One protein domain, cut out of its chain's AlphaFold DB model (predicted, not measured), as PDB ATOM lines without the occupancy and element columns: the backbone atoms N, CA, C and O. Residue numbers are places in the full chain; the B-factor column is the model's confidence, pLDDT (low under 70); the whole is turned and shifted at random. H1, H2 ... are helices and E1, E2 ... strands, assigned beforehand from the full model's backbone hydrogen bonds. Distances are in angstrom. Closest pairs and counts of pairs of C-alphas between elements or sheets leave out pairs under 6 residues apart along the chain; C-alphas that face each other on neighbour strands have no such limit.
ATOM      1  N   SER A  61     147.869 152.153 243.092       87.38
ATOM      2  CA  SER A  61     147.022 152.219 244.285       87.38
ATOM      3  C   SER A  61     147.854 151.997 245.554       87.38
ATOM      4  O   SER A  61     148.802 151.208 245.570       87.38
ATOM      5  N   ARG A  62     147.503 152.686 246.646       84.88
ATOM      6  CA  ARG A  62     148.210 152.526 247.928       84.88
ATOM      7  C   ARG A  62     148.145 151.084 248.441       84.88
ATOM      8  O   ARG A  62     149.140 150.582 248.952       84.88
ATOM      9  N   GLU A  63     147.004 150.426 248.258       88.62
ATOM     10  CA  GLU A  63     146.798 149.025 248.634       88.62
ATOM     11  C   GLU A  63     147.748 148.089 247.875       88.62
ATOM     12  O   GLU A  63     148.415 147.257 248.490       88.62
ATOM     13  N   ASP A  64     147.887 148.269 246.557       90.75
ATOM     14  CA  ASP A  64     148.839 147.488 245.764       90.75
ATOM     15  C   ASP A  64     150.282 147.753 246.191       90.75
ATOM     16  O   ASP A  64     151.082 146.823 246.297       90.75
ATOM     17  N   PHE A  65     150.631 149.013 246.453       88.81
ATOM     18  CA  PHE A  65     151.979 149.358 246.887       88.81
ATOM     19  C   PHE A  65     152.323 148.690 248.224       88.81
ATOM     20  O   PHE A  65     153.374 148.065 248.354       88.81
ATOM     21  N   GLU A  66     151.428 148.752 249.209       88.94
ATOM     22  CA  GLU A  66     151.629 148.090 250.500       88.94
ATOM     23  C   GLU A  66     151.709 146.563 250.337       88.94
ATOM     24  O   GLU A  66     152.648 145.936 250.841       88.94
ATOM     25  N   ARG A  67     150.797 145.968 249.557       91.69
ATOM     26  CA  ARG A  67     150.743 144.519 249.327       91.69
ATOM     27  C   ARG A  67     151.973 143.987 248.604       91.69
ATOM     28  O   ARG A  67     152.490 142.947 249.006       91.69
ATOM     29  N   TYR A  68     152.452 144.651 247.555       94.31
ATOM     30  CA  TYR A  68     153.497 144.107 246.680       94.31
ATOM     31  C   TYR A  68     154.887 144.683 246.942       94.31
ATOM     32  O   TYR A  68     155.865 143.967 246.736       94.31
ATOM     33  N   CYS A  69     155.011 145.911 247.451       92.81
ATOM     34  CA  CYS A  69     156.319 146.529 247.685       92.81
ATOM     35  C   CYS A  69     156.822 146.369 249.124       92.81
ATOM     36  O   CYS A  69     158.027 146.422 249.348       92.81
ATOM     37  N   GLY A  70     155.952 146.157 250.116       92.81
ATOM     38  CA  GLY A  70     156.395 145.948 251.499       92.81
ATOM     39  C   GLY A  70     157.161 144.630 251.658       92.81
ATOM     40  O   GLY A  70     156.608 143.567 251.369       92.81
ATOM     41  N   LEU A  71     158.418 144.682 252.108       90.38
ATOM     42  CA  LEU A  71     159.252 143.501 252.353       90.38
ATOM     43  C   LEU A  71     159.149 143.013 253.799       90.38
ATOM     44  O   LEU A  71     158.828 141.852 254.041       90.38
ATOM     45  N   ILE A  72     159.452 143.890 254.755       87.50
ATOM     46  CA  ILE A  72     159.480 143.578 256.187       87.50
ATOM     47  C   ILE A  72     159.221 144.845 256.999       87.50
ATOM     48  O   ILE A  72     159.662 145.923 256.599       87.50
ATOM     49  N   SER A  73     158.544 144.711 258.136       86.31
ATOM     50  CA  SER A  73     158.312 145.797 259.093       86.31
ATOM     51  C   SER A  73     159.022 145.503 260.408       86.31
ATOM     52  O   SER A  73     159.052 144.353 260.853       86.31
ATOM     53  N   ASP A  74     159.600 146.525 261.030       83.31
ATOM     54  CA  ASP A  74     160.201 146.393 262.356       83.31
ATOM     55  C   ASP A  74     159.182 146.556 263.498       83.31
ATOM     56  O   ASP A  74     157.990 146.779 263.278       83.31
ATOM     57  N   GLN A  75     159.654 146.436 264.744       79.38
ATOM     58  CA  GLN A  75     158.817 146.547 265.948       79.38
ATOM     59  C   GLN A  75     158.186 147.937 266.130       79.38
ATOM     60  O   GLN A  75     157.209 148.067 266.861       79.38
ATOM     61  N   ASN A  76     158.722 148.960 265.460       79.00
ATOM     62  CA  ASN A  76     158.204 150.325 265.484       79.00
ATOM     63  C   ASN A  76     157.222 150.588 264.331       79.00
ATOM     64  O   ASN A  76     156.751 151.713 264.172       79.00
ATOM     65  N   GLY A  77     156.925 149.572 263.512       79.44
ATOM     66  CA  GLY A  77     156.049 149.685 262.350       79.44
ATOM     67  C   GLY A  77     156.719 150.306 261.124       79.44
ATOM     68  O   GLY A  77     156.021 150.646 260.169       79.44
ATOM     69  N   VAL A  78     158.050 150.455 261.110       84.56
ATOM     70  CA  VAL A  78     158.766 150.965 259.934       84.56
ATOM     71  C   VAL A  78     158.926 149.838 258.924       84.56
ATOM     72  O   VAL A  78     159.628 148.857 259.177       84.56
ATOM     73  N   THR A  79     158.289 149.994 257.767       88.06
ATOM     74  CA  THR A  79     158.337 149.028 256.667       88.06
ATOM     75  C   THR A  79     159.456 149.365 255.687       88.06
ATOM     76  O   THR A  79     159.596 150.504 255.244       88.06
ATOM     77  N   VAL A  80     160.247 148.357 255.326       90.31
ATOM     78  CA  VAL A  80     161.191 148.409 254.209       90.31
ATOM     79  C   VAL A  80     160.432 148.089 252.930       90.31
ATOM     80  O   VAL A  80     159.818 147.025 252.829       90.31
ATOM     81  N   TYR A  81     160.502 148.987 251.950       92.56
ATOM     82  CA  TYR A  81     159.846 148.819 250.655       92.56
ATOM     83  C   TYR A  81     160.853 148.512 249.551       92.56
ATOM     84  O   TYR A  81     161.922 149.121 249.486       92.56
ATOM     85  N   TYR A  82     160.485 147.593 248.664       92.88
ATOM     86  CA  TYR A  82     161.182 147.317 247.420       92.88
ATOM     87  C   TYR A  82     160.175 147.186 246.263       92.88
ATOM     88  O   TYR A  82     159.286 146.339 246.346       92.88
ATOM     89  N   PRO A  83     160.328 147.956 245.172       93.38
ATOM     90  CA  PRO A  83     161.229 149.097 245.024       93.38
ATOM     91  C   PRO A  83     161.002 150.167 246.115       93.38
ATOM     92  O   PRO A  83     159.912 150.233 246.692       93.38
ATOM     93  N   PRO A  84     162.017 150.986 246.443       90.75
ATOM     94  CA  PRO A  84     161.891 152.062 247.418       90.75
ATOM     95  C   PRO A  84     160.863 153.099 246.942       90.75
ATOM     96  O   PRO A  84     160.665 153.294 245.743       90.75
ATOM     97  N   GLU A  85     160.258 153.844 247.870       87.75
ATOM     98  CA  GLU A  85     159.284 154.899 247.527       87.75
ATOM     99  C   GLU A  85     159.840 155.941 246.542       87.75
ATOM    100  O   GLU A  85     159.102 156.456 245.694       87.75
ATOM    101  N   THR A  86     161.151 156.196 246.623       88.56
ATOM    102  CA  THR A  86     161.905 157.129 245.775       88.56
ATOM    103  C   THR A  86     162.132 156.636 244.345       88.56
ATOM    104  O   THR A  86     162.589 157.425 243.523       88.56
ATOM    105  N   ALA A  87     161.855 155.364 244.036       90.12
ATOM    106  CA  ALA A  87     161.967 154.838 242.678       90.12
ATOM    107  C   ALA A  87     160.956 155.506 241.733       90.12
ATOM    108  O   ALA A  87     159.899 155.996 242.158       90.12
ATOM    109  N   SER A  88     161.260 155.491 240.432       91.31
ATOM    110  CA  SER A  88     160.365 156.040 239.410       91.31
ATOM    111  C   SER A  88     159.007 155.319 239.401       91.31
ATOM    112  O   SER A  88     158.875 154.163 239.814       91.31
ATOM    113  N   MET A  89     157.962 156.006 238.930       90.06
ATOM    114  CA  MET A  89     156.633 155.396 238.800       90.06
ATOM    115  C   MET A  89     156.624 154.217 237.827       90.06
ATOM    116  O   MET A  89     155.890 153.259 238.054       90.06
ATOM    117  N   GLU A  90     157.460 154.267 236.793       91.94
ATOM    118  CA  GLU A  90     157.627 153.182 235.830       91.94
ATOM    119  C   GLU A  90     158.180 151.922 236.506       91.94
ATOM    120  O   GLU A  90     157.548 150.875 236.435       91.94
ATOM    121  N   VAL A  91     159.259 152.042 237.290       93.56
ATOM    122  CA  VAL A  91     159.832 150.929 238.070       93.56
ATOM    123  C   VAL A  91     158.808 150.331 239.032       93.56
ATOM    124  O   VAL A  91     158.648 149.111 239.096       93.56
ATOM    125  N   LYS A  92     158.074 151.184 239.759       93.31
ATOM    126  CA  LYS A  92     157.032 150.735 240.694       93.31
ATOM    127  C   LYS A  92     155.893 150.012 239.974       93.31
ATOM    128  O   LYS A  92     155.449 148.976 240.459       93.31
ATOM    129  N   ARG A  93     155.437 150.511 238.820       93.44
ATOM    130  CA  ARG A  93     154.391 149.852 238.025       93.44
ATOM    131  C   ARG A  93     154.876 148.508 237.494       93.44
ATOM    132  O   ARG A  93     154.211 147.508 237.735       93.44
ATOM    133  N   THR A  94     156.043 148.471 236.850       95.50
ATOM    134  CA  THR A  94     156.626 147.241 236.298       95.50
ATOM    135  C   THR A  94     156.776 146.169 237.369       95.50
ATOM    136  O   THR A  94     156.395 145.020 237.145       95.50
ATOM    137  N   TRP A  95     157.264 146.542 238.555       95.69
ATOM    138  CA  TRP A  95     157.323 145.647 239.706       95.69
ATOM    139  C   TRP A  95     155.946 145.092 240.078       95.69
ATOM    140  O   TRP A  95     155.753 143.879 240.087       95.69
ATOM    141  N   ILE A  96     154.982 145.973 240.355       95.69
ATOM    142  CA  ILE A  96     153.663 145.589 240.871       95.69
ATOM    143  C   ILE A  96     152.892 144.746 239.863       95.69
ATOM    144  O   ILE A  96     152.312 143.731 240.237       95.69
ATOM    145  N   GLU A  97     152.888 145.133 238.590       95.94
ATOM    146  CA  GLU A  97     152.212 144.379 237.534       95.94
ATOM    147  C   GLU A  97     152.824 142.989 237.364       95.94
ATOM    148  O   GLU A  97     152.094 142.003 237.239       95.94
ATOM    149  N   THR A  98     154.152 142.888 237.441       96.62
ATOM    150  CA  THR A  98     154.828 141.591 237.383       96.62
ATOM    151  C   THR A  98     154.498 140.754 238.616       96.62
ATOM    152  O   THR A  98     154.128 139.594 238.472       96.62
ATOM    153  N   CYS A  99     154.527 141.323 239.824       96.44
ATOM    154  CA  CYS A  99     154.138 140.611 241.044       96.44
ATOM    155  C   CYS A  99     152.681 140.131 241.012       96.44
ATOM    156  O   CYS A  99     152.421 138.992 241.385       96.44
ATOM    157  N   LYS A 100     151.743 140.947 240.513       96.06
ATOM    158  CA  LYS A 100     150.340 140.545 240.310       96.06
ATOM    159  C   LYS A 100     150.230 139.346 239.370       96.06
ATOM    160  O   LYS A 100     149.497 138.403 239.657       96.06
ATOM    161  N   LYS A 101     150.971 139.372 238.259       96.38
ATOM    162  CA  LYS A 101     151.017 138.264 237.299       96.38
ATOM    163  C   LYS A 101     151.577 136.991 237.936       96.38
ATOM    164  O   LYS A 101     150.961 135.941 237.815       96.38
ATOM    165  N   LEU A 102     152.688 137.098 238.663       96.19
ATOM    166  CA  LEU A 102     153.303 135.970 239.365       96.19
ATOM    167  C   LEU A 102     152.382 135.387 240.447       96.19
ATOM    168  O   LEU A 102     152.268 134.170 240.562       96.19
ATOM    169  N   GLU A 103     151.696 136.234 241.220       95.31
ATOM    170  CA  GLU A 103     150.722 135.785 242.222       95.31
ATOM    171  C   GLU A 103     149.557 135.032 241.560       95.31
ATOM    172  O   GLU A 103     149.185 133.951 242.015       95.31
ATOM    173  N   ALA A 104     149.035 135.540 240.436       95.38
ATOM    174  CA  ALA A 104     147.996 134.863 239.658       95.38
ATOM    175  C   ALA A 104     148.462 133.520 239.055       95.38
ATOM    176  O   ALA A 104     147.653 132.613 238.870       95.38
ATOM    177  N   GLU A 105     149.762 133.370 238.787       94.31
ATOM    178  CA  GLU A 105     150.403 132.121 238.350       94.31
ATOM    179  C   GLU A 105     150.717 131.158 239.514       94.31
ATOM    180  O   GLU A 105     151.237 130.061 239.298       94.31
ATOM    181  N   GLY A 106     150.370 131.532 240.750       90.56
ATOM    182  CA  GLY A 106     150.512 130.691 241.937       90.56
ATOM    183  C   GLY A 106     151.861 130.809 242.648       90.56
ATOM    184  O   GLY A 106     152.202 129.939 243.453       90.56
ATOM    185  N   VAL A 107     152.644 131.857 242.376       91.81
ATOM    186  CA  VAL A 107     153.862 132.153 243.143       91.81
ATOM    187  C   VAL A 107     153.477 132.732 244.508       91.81
ATOM    188  O   VAL A 107     152.777 133.738 244.596       91.81
ATOM    189  N   ASP A 108     153.982 132.130 245.587       90.81
ATOM    190  CA  ASP A 108     153.827 132.661 246.946       90.81
ATOM    191  C   ASP A 108     154.649 133.952 247.106       90.81
ATOM    192  O   ASP A 108     155.882 133.928 247.168       90.81
ATOM    193  N   MET A 109     153.957 135.092 247.190       91.94
ATOM    194  CA  MET A 109     154.582 136.411 247.315       91.94
ATOM    195  C   MET A 109     155.375 136.594 248.613       91.94
ATOM    196  O   MET A 109     156.369 137.324 248.614       91.94
ATOM    197  N   ALA A 110     154.989 135.942 249.712       89.56
ATOM    198  CA  ALA A 110     155.740 136.024 250.962       89.56
ATOM    199  C   ALA A 110     157.080 135.289 250.829       89.56
ATOM    200  O   ALA A 110     158.133 135.844 251.159       89.56
ATOM    201  N   PHE A 111     157.056 134.076 250.269       87.69
ATOM    202  CA  PHE A 111     158.276 133.322 249.981       87.69
ATOM    203  C   PHE A 111     159.166 134.046 248.962       87.69
ATOM    204  O   PHE A 111     160.381 134.149 249.146       87.69
ATOM    205  N   PHE A 112     158.562 134.607 247.915       91.06
ATOM    206  CA  PHE A 112     159.262 135.364 246.885       91.06
ATOM    207  C   PHE A 112     160.015 136.572 247.472       91.06
ATOM    208  O   PHE A 112     161.222 136.724 247.265       91.06
ATOM    209  N   LYS A 113     159.344 137.387 248.293       91.12
ATOM    210  CA  LYS A 113     159.965 138.528 248.986       91.12
ATOM    211  C   LYS A 113     161.059 138.100 249.962       91.12
ATOM    212  O   LYS A 113     162.083 138.775 250.062       91.12
ATOM    213  N   ALA A 114     160.899 136.958 250.631       90.00
ATOM    214  CA  ALA A 114     161.946 136.408 251.486       90.00
ATOM    215  C   ALA A 114     163.235 136.099 250.700       90.00
ATOM    216  O   ALA A 114     164.327 136.322 251.222       90.00
ATOM    217  N   ARG A 115     163.147 135.665 249.429       88.94
ATOM    218  CA  ARG A 115     164.341 135.483 248.575       88.94
ATOM    219  C   ARG A 115     165.070 136.803 248.335       88.94
ATOM    220  O   ARG A 115     166.296 136.823 248.389       88.94
ATOM    221  N   ILE A 116     164.341 137.899 248.139       91.38
ATOM    222  CA  ILE A 116     164.927 139.234 247.946       91.38
ATOM    223  C   ILE A 116     165.610 139.720 249.223       91.38
ATOM    224  O   ILE A 116     166.743 140.191 249.172       91.38
ATOM    225  N   ILE A 117     164.974 139.533 250.383       90.62
ATOM    226  CA  ILE A 117     165.584 139.847 251.684       90.62
ATOM    227  C   ILE A 117     166.884 139.054 251.874       90.62
ATOM    228  O   ILE A 117     167.904 139.623 252.259       90.62
ATOM    229  N   CYS A 118     166.877 137.754 251.568       89.25
ATOM    230  CA  CYS A 118     168.081 136.924 251.618       89.25
ATOM    231  C   CYS A 118     169.171 137.433 250.667       89.25
ATOM    232  O   CYS A 118     170.340 137.451 251.041       89.25
ATOM    233  N   GLN A 119     168.804 137.896 249.471       89.56
ATOM    234  CA  GLN A 119     169.761 138.478 248.535       89.56
ATOM    235  C   GLN A 119     170.377 139.776 249.078       89.56
ATOM    236  O   GLN A 119     171.588 139.960 248.980       89.56
ATOM    237  N   MET A 120     169.586 140.640 249.723       89.38
ATOM    238  CA  MET A 120     170.095 141.849 250.386       89.38
ATOM    239  C   MET A 120     171.067 141.510 251.524       89.38
ATOM    240  O   MET A 120     172.130 142.117 251.632       89.38
ATOM    241  N   LYS A 121     170.734 140.506 252.341       88.25
ATOM    242  CA  LYS A 121     171.603 139.993 253.413       88.25
ATOM    243  C   LYS A 121     172.931 139.460 252.867       88.25
ATOM    244  O   LYS A 121     173.996 139.845 253.348       88.25
ATOM    245  N   ASN A 122     172.873 138.649 251.810       87.06
ATOM    246  CA  ASN A 122     174.053 138.090 251.151       87.06
ATOM    247  C   ASN A 122     174.948 139.177 250.549       87.06
ATOM    248  O   ASN A 122     176.159 139.147 250.751       87.06
ATOM    249  N   ALA A 123     174.362 140.157 249.858       83.94
ATOM    250  CA  ALA A 123     175.099 141.277 249.274       83.94
ATOM    251  C   ALA A 123     175.796 142.141 250.340       83.94
ATOM    252  O   ALA A 123     176.869 142.683 250.091       83.94
ATOM    253  N   ALA A 124     175.224 142.225 251.543       84.69
ATOM    254  CA  ALA A 124     175.842 142.894 252.683       84.69
ATOM    255  C   ALA A 124     176.845 142.015 253.458       84.69
ATOM    256  O   ALA A 124     177.464 142.496 254.407       84.69
ATOM    257  N   GLY A 125     176.992 140.732 253.105       84.81
ATOM    258  CA  GLY A 125     177.823 139.781 253.848       84.81
ATOM    259  C   GLY A 125     177.365 139.577 255.297       84.81
ATOM    260  O   GLY A 125     178.186 139.280 256.163       84.81
ATOM    261  N   ALA A 126     176.073 139.771 255.575       80.62
ATOM    262  CA  ALA A 126     175.531 139.809 256.927       80.62
ATOM    263  C   ALA A 126     174.404 138.789 257.110       80.62
ATOM    264  O   ALA A 126     173.524 138.647 256.264       80.62
ATOM    265  N   ILE A 127     174.404 138.106 258.257       76.88
ATOM    266  CA  ILE A 127     173.321 137.186 258.637       76.88
ATOM    267  C   ILE A 127     172.051 137.981 258.960       76.88
ATOM    268  O   ILE A 127     170.956 137.603 258.538       76.88
ATOM    269  N   ASP A 128     172.209 139.117 259.641       81.69
ATOM    270  CA  ASP A 128     171.130 140.032 259.988       81.69
ATOM    271  C   ASP A 128     171.494 141.474 259.661       81.69
ATOM    272  O   ASP A 128     172.638 141.907 259.798       81.69
ATOM    273  N   LEU A 129     170.479 142.213 259.223       81.62
ATOM    274  CA  LEU A 129     170.565 143.620 258.872       81.62
ATOM    275  C   LEU A 129     169.558 144.391 259.715       81.62
ATOM    276  O   LEU A 129     168.421 143.959 259.899       81.62
ATOM    277  N   THR A 130     169.969 145.557 260.201       88.56
ATOM    278  CA  THR A 130     169.046 146.528 260.797       88.56
ATOM    279  C   THR A 130     168.062 147.044 259.741       88.56
ATOM    280  O   THR A 130     168.375 147.057 258.547       88.56
ATOM    281  N   THR A 131     166.900 147.555 260.162       87.00
ATOM    282  CA  THR A 131     165.915 148.187 259.260       87.00
ATOM    283  C   THR A 131     166.548 149.285 258.399       87.00
ATOM    284  O   THR A 131     166.246 149.408 257.214       87.00
ATOM    285  N   ALA A 132     167.468 150.070 258.969       87.38
ATOM    286  CA  ALA A 132     168.178 151.127 258.253       87.38
ATOM    287  C   ALA A 132     169.090 150.574 257.146       87.38
ATOM    288  O   ALA A 132     169.079 151.089 256.028       87.38
ATOM    289  N   GLN A 133     169.834 149.500 257.428       90.31
ATOM    290  CA  GLN A 133     170.676 148.834 256.431       90.31
ATOM    291  C   GLN A 133     169.834 148.180 255.331       90.31
ATOM    292  O   GLN A 133     170.137 148.350 254.154       90.31
ATOM    293  N   MET A 134     168.740 147.505 255.695       90.06
ATOM    294  CA  MET A 134     167.791 146.948 254.726       90.06
ATOM    295  C   MET A 134     167.219 148.032 253.807       90.06
ATOM    296  O   MET A 134     167.189 147.856 252.592       90.06
ATOM    297  N   ASN A 135     166.828 149.183 254.362       88.81
ATOM    298  CA  ASN A 135     166.358 150.326 253.579       88.81
ATOM    299  C   ASN A 135     167.435 150.891 252.645       88.81
ATOM    300  O   ASN A 135     167.125 151.262 251.516       88.81
ATOM    301  N   ALA A 136     168.692 150.965 253.087       90.50
ATOM    302  CA  ALA A 136     169.794 151.405 252.234       90.50
ATOM    303  C   ALA A 136     170.015 150.442 251.055       90.50
ATOM    304  O   ALA A 136     170.128 150.891 249.916       90.50
ATOM    305  N   MET A 137     169.977 149.130 251.307       90.81
ATOM    306  CA  MET A 137     170.089 148.106 250.262       90.81
ATOM    307  C   MET A 137     168.909 148.156 249.290       90.81
ATOM    308  O   MET A 137     169.109 148.128 248.080       90.81
ATOM    309  N   ALA A 138     167.681 148.290 249.798       89.19
ATOM    310  CA  ALA A 138     166.496 148.435 248.959       89.19
ATOM    311  C   ALA A 138     166.575 149.686 248.076       89.19
ATOM    312  O   ALA A 138     166.234 149.624 246.897       89.19
ATOM    313  N   LYS A 139     167.096 150.798 248.611       89.75
ATOM    314  CA  LYS A 139     167.361 152.008 247.826       89.75
ATOM    315  C   LYS A 139     168.394 151.772 246.736       89.75
ATOM    316  O   LYS A 139     168.146 152.150 245.604       89.75
ATOM    317  N   GLN A 140     169.514 151.134 247.053       88.94
ATOM    318  CA  GLN A 140     170.575 150.886 246.080       88.94
ATOM    319  C   GLN A 140     170.129 149.942 244.955       88.94
ATOM    320  O   GLN A 140     170.412 150.196 243.792       88.94
ATOM    321  N   LEU A 141     169.439 148.857 245.302       88.38
ATOM    322  CA  LEU A 141     169.074 147.803 244.353       88.38
ATOM    323  C   LEU A 141     167.780 148.108 243.590       88.38
ATOM    324  O   LEU A 141     167.578 147.589 242.500       88.38
ATOM    325  N   GLY A 142     166.898 148.925 244.169       87.75
ATOM    326  CA  GLY A 142     165.578 149.228 243.621       87.75
ATOM    327  C   GLY A 142     165.421 150.645 243.065       87.75
ATOM    328  O   GLY A 142     164.313 151.003 242.677       87.75
ATOM    329  N   ALA A 143     166.470 151.478 243.077       85.31
ATOM    330  CA  ALA A 143     166.367 152.889 242.679       85.31
ATOM    331  C   ALA A 143     165.878 153.076 241.237       85.31
ATOM    332  O   ALA A 143     165.065 153.966 240.975       85.31
ATOM    333  N   ASP A 144     166.366 152.244 240.321       92.81
ATOM    334  CA  ASP A 144     166.076 152.327 238.896       92.81
ATOM    335  C   ASP A 144     165.884 150.940 238.265       92.81
ATOM    336  O   ASP A 144     166.100 149.894 238.889       92.81
ATOM    337  N   ALA A 145     165.425 150.939 237.013       92.94
ATOM    338  CA  ALA A 145     165.099 149.723 236.280       92.94
ATOM    339  C   ALA A 145     166.328 148.854 235.998       92.94
ATOM    340  O   ALA A 145     166.216 147.627 236.000       92.94
ATOM    341  N   ARG A 146     167.501 149.466 235.798       94.00
ATOM    342  CA  ARG A 146     168.740 148.746 235.513       94.00
ATOM    343  C   ARG A 146     169.242 148.014 236.752       94.00
ATOM    344  O   ARG A 146     169.532 146.825 236.666       94.00
ATOM    345  N   ALA A 147     169.256 148.681 237.903       91.69
ATOM    346  CA  ALA A 147     169.597 148.073 239.185       91.69
ATOM    347  C   ALA A 147     168.648 146.910 239.528       91.69
ATOM    348  O   ALA A 147     169.105 145.834 239.920       91.69
ATOM    349  N   CYS A 148     167.343 147.083 239.282       93.06
ATOM    350  CA  CYS A 148     166.366 146.002 239.417       93.06
ATOM    351  C   CYS A 148     166.692 144.829 238.479       93.06
ATOM    352  O   CYS A 148     166.704 143.675 238.905       93.06
ATOM    353  N   GLN A 149     166.967 145.108 237.201       94.75
ATOM    354  CA  GLN A 149     167.305 144.086 236.210       94.75
ATOM    355  C   GLN A 149     168.558 143.299 236.610       94.75
ATOM    356  O   GLN A 149     168.556 142.069 236.523       94.75
ATOM    357  N   ASP A 150     169.615 143.991 237.034       93.69
ATOM    358  CA  ASP A 150     170.877 143.373 237.438       93.69
ATOM    359  C   ASP A 150     170.657 142.488 238.683       93.69
ATOM    360  O   ASP A 150     171.045 141.318 238.673       93.69
ATOM    361  N   LEU A 151     169.899 142.964 239.687       93.88
ATOM    362  CA  LEU A 151     169.502 142.158 240.850       93.88
ATOM    363  C   LEU A 151     168.792 140.861 240.438       93.88
ATOM    364  O   LEU A 151     169.155 139.775 240.896       93.88
ATOM    365  N   PHE A 152     167.763 140.951 239.591       95.94
ATOM    366  CA  PHE A 152     166.995 139.766 239.198       95.94
ATOM    367  C   PHE A 152     167.777 138.835 238.281       95.94
ATOM    368  O   PHE A 152     167.560 137.625 238.323       95.94
ATOM    369  N   THR A 153     168.723 139.364 237.507       96.06
ATOM    370  CA  THR A 153     169.649 138.553 236.714       96.06
ATOM    371  C   THR A 153     170.557 137.731 237.626       96.06
ATOM    372  O   THR A 153     170.717 136.526 237.410       96.06
ATOM    373  N   ASP A 154     171.086 138.336 238.689       94.44
ATOM    374  CA  ASP A 154     171.898 137.628 239.678       94.44
ATOM    375  C   ASP A 154     171.091 136.547 240.402       94.44
ATOM    376  O   ASP A 154     171.536 135.401 240.503       94.44
ATOM    377  N   MET A 155     169.875 136.869 240.850       95.06
ATOM    378  CA  MET A 155     168.991 135.900 241.510       95.06
ATOM    379  C   MET A 155     168.599 134.745 240.576       95.06
ATOM    380  O   MET A 155     168.627 133.584 240.982       95.06
ATOM    381  N   LEU A 156     168.305 135.037 239.307       96.38
ATOM    382  CA  LEU A 156     168.032 134.031 238.280       96.38
ATOM    383  C   LEU A 156     169.216 133.073 238.099       96.38
ATOM    384  O   LEU A 156     169.030 131.856 238.033       96.38
ATOM    385  N   ASN A 157     170.433 133.611 238.018       95.69
ATOM    386  CA  ASN A 157     171.642 132.804 237.887       95.69
ATOM    387  C   ASN A 157     171.857 131.921 239.123       95.69
ATOM    388  O   ASN A 157     172.164 130.739 238.976       95.69
ATOM    389  N   GLN A 158     171.605 132.442 240.327       92.75
ATOM    390  CA  GLN A 158     171.680 131.654 241.558       92.75
ATOM    391  C   GLN A 158     170.682 130.489 241.581       92.75
ATOM    392  O   GLN A 158     171.062 129.382 241.956       92.75
ATOM    393  N   GLU A 159     169.428 130.687 241.160       93.44
ATOM    394  CA  GLU A 159     168.458 129.581 241.105       93.44
ATOM    395  C   GLU A 159     168.826 128.539 240.043       93.44
ATOM    396  O   GLU A 159     168.666 127.338 240.269       93.44
ATOM    397  N   LYS A 160     169.369 128.972 238.897       95.12
ATOM    398  CA  LYS A 160     169.879 128.056 237.863       95.12
ATOM    399  C   LYS A 160     171.028 127.203 238.395       95.12
ATOM    400  O   LYS A 160     171.032 125.994 238.170       95.12
ATOM    401  N   GLU A 161     171.971 127.797 239.122       94.12
ATOM    402  CA  GLU A 161     173.058 127.049 239.760       94.12
ATOM    403  C   GLU A 161     172.545 126.118 240.862       94.12
ATOM    404  O   GLU A 161     172.930 124.951 240.914       94.12
ATOM    405  N   ARG A 162     171.598 126.578 241.683       90.56
ATOM    406  CA  ARG A 162     170.942 125.750 242.699       90.56
ATOM    407  C   ARG A 162     170.249 124.531 242.080       90.56
ATOM    408  O   ARG A 162     170.370 123.426 242.604       90.56
ATOM    409  N   LEU A 163     169.571 124.697 240.943       93.06
ATOM    410  CA  LEU A 163     168.947 123.583 240.229       93.06
ATOM    411  C   LEU A 163     169.983 122.556 239.739       93.06
ATOM    412  O   LEU A 163     169.706 121.357 239.788       93.06
ATOM    413  N   LYS A 164     171.169 123.005 239.300       93.19
ATOM    414  CA  LYS A 164     172.278 122.128 238.873       93.19
ATOM    415  C   LYS A 164     172.905 121.365 240.039       93.19
ATOM    416  O   LYS A 164     173.228 120.192 239.882       93.19
ATOM    417  N   GLN A 165     173.075 122.020 241.188       91.38
ATOM    418  CA  GLN A 165     173.626 121.404 242.402       91.38
ATOM    419  C   GLN A 165     172.705 120.317 242.968       91.38
ATOM    420  O   GLN A 165     173.174 119.376 243.606       91.38
ATOM    421  N   GLY A 166     171.407 120.416 242.685       88.62
ATOM    422  CA  GLY A 166     170.418 119.447 243.121       88.62
ATOM    423  C   GLY A 166     169.917 119.713 244.536       88.62
ATOM    424  O   GLY A 166     170.259 120.701 245.185       88.62
ATOM    425  N   ALA A 167     169.023 118.836 244.980       88.00
ATOM    426  CA  ALA A 167     168.322 119.009 246.238       88.00
ATOM    427  C   ALA A 167     169.278 118.809 247.430       88.00
ATOM    428  O   ALA A 167     170.043 117.840 247.435       88.00
ATOM    429  N   PRO A 168     169.249 119.691 248.445       86.75
ATOM    430  CA  PRO A 168     170.035 119.500 249.654       86.75
ATOM    431  C   PRO A 168     169.606 118.229 250.395       86.75
ATOM    432  O   PRO A 168     168.460 117.778 250.302       86.75
ATOM    433  N   SER A 169     170.537 117.652 251.153       84.75
ATOM    434  CA  SER A 169     170.288 116.441 251.939       84.75
ATOM    435  C   SER A 169     169.084 116.621 252.869       84.75
ATOM    436  O   SER A 169     169.010 117.605 253.599       84.75
ATOM    437  N   GLY A 170     168.161 115.657 252.863       84.56
ATOM    438  CA  GLY A 170     166.948 115.687 253.688       84.56
ATOM    439  C   GLY A 170     165.766 116.449 253.079       84.56
ATOM    440  O   GLY A 170     164.690 116.438 253.670       84.56
ATOM    441  N   SER A 171     165.929 117.065 251.903       87.62
ATOM    442  CA  SER A 171     164.817 117.665 251.156       87.62
ATOM    443  C   SER A 171     164.239 116.703 250.116       87.62
ATOM    444  O   SER A 171     164.950 115.851 249.582       87.62
ATOM    445  N   ASP A 172     162.947 116.854 249.817       92.44
ATOM    446  CA  ASP A 172     162.293 116.155 248.710       92.44
ATOM    447  C   ASP A 172     162.852 116.671 247.364       92.44
ATOM    448  O   ASP A 172     162.692 117.859 247.047       92.44
ATOM    449  N   PRO A 173     163.501 115.811 246.551       91.94
ATOM    450  CA  PRO A 173     164.105 116.229 245.294       91.94
ATOM    451  C   PRO A 173     163.117 116.706 244.229       91.94
ATOM    452  O   PRO A 173     163.481 117.565 243.422       91.94
ATOM    453  N   GLU A 174     161.903 116.159 244.180       92.56
ATOM    454  CA  GLU A 174     160.905 116.549 243.180       92.56
ATOM    455  C   GLU A 174     160.328 117.914 243.526       92.56
ATOM    456  O   GLU A 174     160.382 118.834 242.703       92.56
ATOM    457  N   PHE A 175     159.915 118.078 244.784       89.31
ATOM    458  CA  PHE A 175     159.452 119.358 245.306       89.31
ATOM    459  C   PHE A 175     160.520 120.451 245.155       89.31
ATOM    460  O   PHE A 175     160.229 121.561 244.704       89.31
ATOM    461  N   PHE A 176     161.786 120.139 245.460       91.06
ATOM    462  CA  PHE A 176     162.900 121.067 245.263       91.06
ATOM    463  C   PHE A 176     163.022 121.519 243.806       91.06
ATOM    464  O   PHE A 176     163.168 122.717 243.547       91.06
ATOM    465  N   ARG A 177     162.988 120.582 242.849       92.06
ATOM    466  CA  ARG A 177     163.133 120.901 241.421       92.06
ATOM    467  C   ARG A 177     161.965 121.734 240.921       92.06
ATOM    468  O   ARG A 177     162.200 122.707 240.208       92.06
ATOM    469  N   GLU A 178     160.740 121.365 241.280       92.25
ATOM    470  CA  GLU A 178     159.544 122.112 240.896       92.25
ATOM    471  C   GLU A 178     159.604 123.542 241.437       92.25
ATOM    472  O   GLU A 178     159.485 124.499 240.671       92.25
ATOM    473  N   ASN A 179     159.877 123.701 242.733       89.12
ATOM    474  CA  ASN A 179     159.936 125.016 243.357       89.12
ATOM    475  C   ASN A 179     161.073 125.878 242.786       89.12
ATOM    476  O   ASN A 179     160.882 127.058 242.506       89.12
ATOM    477  N   THR A 180     162.250 125.289 242.558       91.69
ATOM    478  CA  THR A 180     163.385 126.017 241.968       91.69
ATOM    479  C   THR A 180     163.075 126.446 240.530       91.69
ATOM    480  O   THR A 180     163.407 127.565 240.152       91.69
ATOM    481  N   ARG A 181     162.377 125.618 239.736       94.38
ATOM    482  CA  ARG A 181     161.920 126.002 238.386       94.38
ATOM    483  C   ARG A 181     160.918 127.152 238.419       94.38
ATOM    484  O   ARG A 181     161.123 128.119 237.699       94.38
ATOM    485  N   LYS A 182     159.917 127.104 239.305       93.62
ATOM    486  CA  LYS A 182     158.965 128.215 239.484       93.62
ATOM    487  C   LYS A 182     159.682 129.528 239.810       93.62
ATOM    488  O   LYS A 182     159.337 130.568 239.261       93.62
ATOM    489  N   MET A 183     160.713 129.482 240.655       93.56
ATOM    490  CA  MET A 183     161.521 130.664 240.971       93.56
ATOM    491  C   MET A 183     162.367 131.150 239.788       93.56
ATOM    492  O   MET A 183     162.463 132.356 239.576       93.56
ATOM    493  N   ILE A 184     162.953 130.240 239.000       95.94
ATOM    494  CA  ILE A 184     163.660 130.586 237.754       95.94
ATOM    495  C   ILE A 184     162.714 131.324 236.804       95.94
ATOM    496  O   ILE A 184     163.070 132.391 236.308       95.94
ATOM    497  N   ASP A 185     161.509 130.794 236.594       96.69
ATOM    498  CA  ASP A 185     160.516 131.407 235.712       96.69
ATOM    499  C   ASP A 185     160.078 132.778 236.247       96.69
ATOM    500  O   ASP A 185     160.009 133.746 235.488       96.69
ATOM    501  N   ALA A 186     159.870 132.905 237.561       96.56
ATOM    502  CA  ALA A 186     159.522 134.173 238.196       96.56
ATOM    503  C   ALA A 186     160.611 135.246 238.022       96.56
ATOM    504  O   ALA A 186     160.316 136.377 237.627       96.56
ATOM    505  N   PHE A 187     161.882 134.904 238.265       97.25
ATOM    506  CA  PHE A 187     162.983 135.851 238.070       97.25
ATOM    507  C   PHE A 187     163.210 136.179 236.596       97.25
ATOM    508  O   PHE A 187     163.491 137.332 236.279       97.25
ATOM    509  N   GLN A 188     163.029 135.219 235.687       98.00
ATOM    510  CA  GLN A 188     163.105 135.477 234.249       98.00
ATOM    511  C   GLN A 188     162.043 136.495 233.812       98.00
ATOM    512  O   GLN A 188     162.370 137.441 233.099       98.00
ATOM    513  N   GLN A 189     160.804 136.367 234.297       97.75
ATOM    514  CA  GLN A 189     159.741 137.333 234.007       97.75
ATOM    515  C   GLN A 189     160.076 138.743 234.498       97.75
ATOM    516  O   GLN A 189     159.831 139.710 233.779       97.75
ATOM    517  N   LEU A 190     160.676 138.874 235.683       96.44
ATOM    518  CA  LEU A 190     161.130 140.168 236.194       96.44
ATOM    519  C   LEU A 190     162.280 140.747 235.372       96.44
ATOM    520  O   LEU A 190     162.234 141.925 235.028       96.44
ATOM    521  N   VAL A 191     163.278 139.938 235.005       97.31
ATOM    522  CA  VAL A 191     164.369 140.376 234.119       97.31
ATOM    523  C   VAL A 191     163.806 140.893 232.795       97.31
ATOM    524  O   VAL A 191     164.190 141.972 232.347       97.31
ATOM    525  N   ASP A 192     162.870 140.164 232.189       97.00
ATOM    526  CA  ASP A 192     162.263 140.544 230.913       97.00
ATOM    527  C   ASP A 192     161.365 141.781 231.034       97.00
ATOM    528  O   ASP A 192     161.296 142.581 230.099       97.00
ATOM    529  N   ALA A 193     160.686 141.958 232.169       96.25
ATOM    530  CA  ALA A 193     159.878 143.137 232.450       96.25
ATOM    531  C   ALA A 193     160.758 144.381 232.631       96.25
ATOM    532  O   ALA A 193     160.535 145.387 231.959       96.25
ATOM    533  N   PHE A 194     161.799 144.294 233.462       95.38
ATOM    534  CA  PHE A 194     162.708 145.412 233.713       95.38
ATOM    535  C   PHE A 194     163.577 145.759 232.508       95.38
ATOM    536  O   PHE A 194     163.822 146.932 232.264       95.38
ATOM    537  N   LYS A 195     163.948 144.782 231.674       93.94
ATOM    538  CA  LYS A 195     164.664 145.032 230.413       93.94
ATOM    539  C   LYS A 195     163.896 145.937 229.441       93.94
ATOM    540  O   LYS A 195     164.518 146.565 228.593       93.94
ATOM    541  N   LYS A 196     162.561 145.973 229.512       92.44
ATOM    542  CA  LYS A 196     161.724 146.810 228.631       92.44
ATOM    543  C   LYS A 196     161.662 148.271 229.070       92.44
ATOM    544  O   LYS A 196     161.268 149.104 228.263       92.44
ATOM    545  N   VAL A 197     162.000 148.542 230.328       89.69
ATOM    546  CA  VAL A 197     161.872 149.859 230.972       89.69
ATOM    547  C   VAL A 197     163.218 150.397 231.482       89.69
ATOM    548  O   VAL A 197     163.246 151.390 232.204       89.69
TER     549      VAL A 197
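What this domain is: This is residues 61 to 197 of the 198 residues of an uncharacterized protein of Acetonema longum DSM 6540 (UniProt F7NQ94). A long helical hairpin, H5 and H6, makes a layer with H2, which packs along the last part of H6; on one side of this layer sit H3, which crosses over the hairpin, the small strand hairpin E1 and E2, and the shorter helices H1 and H4. H4 makes a corner with H5, and the strand hairpin lies near both H3 and H4, E1 next to H3 and E2 next to H4. The printed part has 137 residues with six named helices and two named strands, in the order H1, E1, E2, H2, H3, H4, H5, H6; the two strands are antiparallel and the class is mostly helix. The whole is compact, with a radius of gyration of the C-alphas of 14.9 A and spans of 40 by 33 by 25 A.

Where its parts are: H1 is residues 62 to 69, beginning at C-alpha 62 (148.210, 152.526, 247.928). E1, residues 70 to 73, and E2, residues 79 to 81, follow. H2, residues 89 to 104, is 22.3 A long, and H3, residues 109 to 123, is 21.2 A long. H4 is residues 131 to 142, 15.7 A long. H5, residues 145 to 165, measures 30.2 A from C-alpha 145 at (165.099, 149.723, 236.280). H6, residues 173 to 195, is the longest helix at 32.4 A and ends at C-alpha 195 (164.664, 145.032, 230.413).

How they stand to each other: H1 touches H2 about perpendicular, at 75 degrees; the closest C-alphas are those of Tyr 68 and Ile 96, 6.0 A. The hairpin E1 and E2 is antiparallel, with N 71 and O 80, and N 80 and O 72, each 2.8 A apart, within hydrogen-bond range. The closest C-alphas of E1 and H3 are those of Leu 71 and Lys 113, 6.0 A; those of E2 and H4 are Val 80 and Asn 135, 5.5 A. H2 touches residues 186 to 194 of H6 at a shallow tilt of 28 degrees, opposite ways, closest at the C-alphas of Thr 94 and Ala 193, 6.5 A. H3 and H4 only just touch, with 3 pairs of C-alphas within 8 A, the closest Met 120 and Met 137, 6.3 A. H3 is close to H5 but not clearly touching, about perpendicular at 85 degrees, with the C-alphas of Gln 119 and Met 155 closest at 7.5 A. H4 and H5 touch only at the corner, closest at the C-alphas of Leu 141 and Ala 147, 5.2 A. The helical hairpin H5 and H6 touch at a shallow tilt of 21 degrees, opposite ways, closest at the C-alphas of Gln 149 and Val 191, 5.2 A. H4 and H6 are apart. In H1, H2, H3, H4, H5 and H6 every O i to N i+4 pair is within hydrogen-bond range.

The domain as a whole: The two C-alphas farthest apart are those of Met 89 and Gly 170, 43.6 A. The printed part has no cut and no long link. The mean pLDDT of the printed part is 91.0, and no printed residue is under 70.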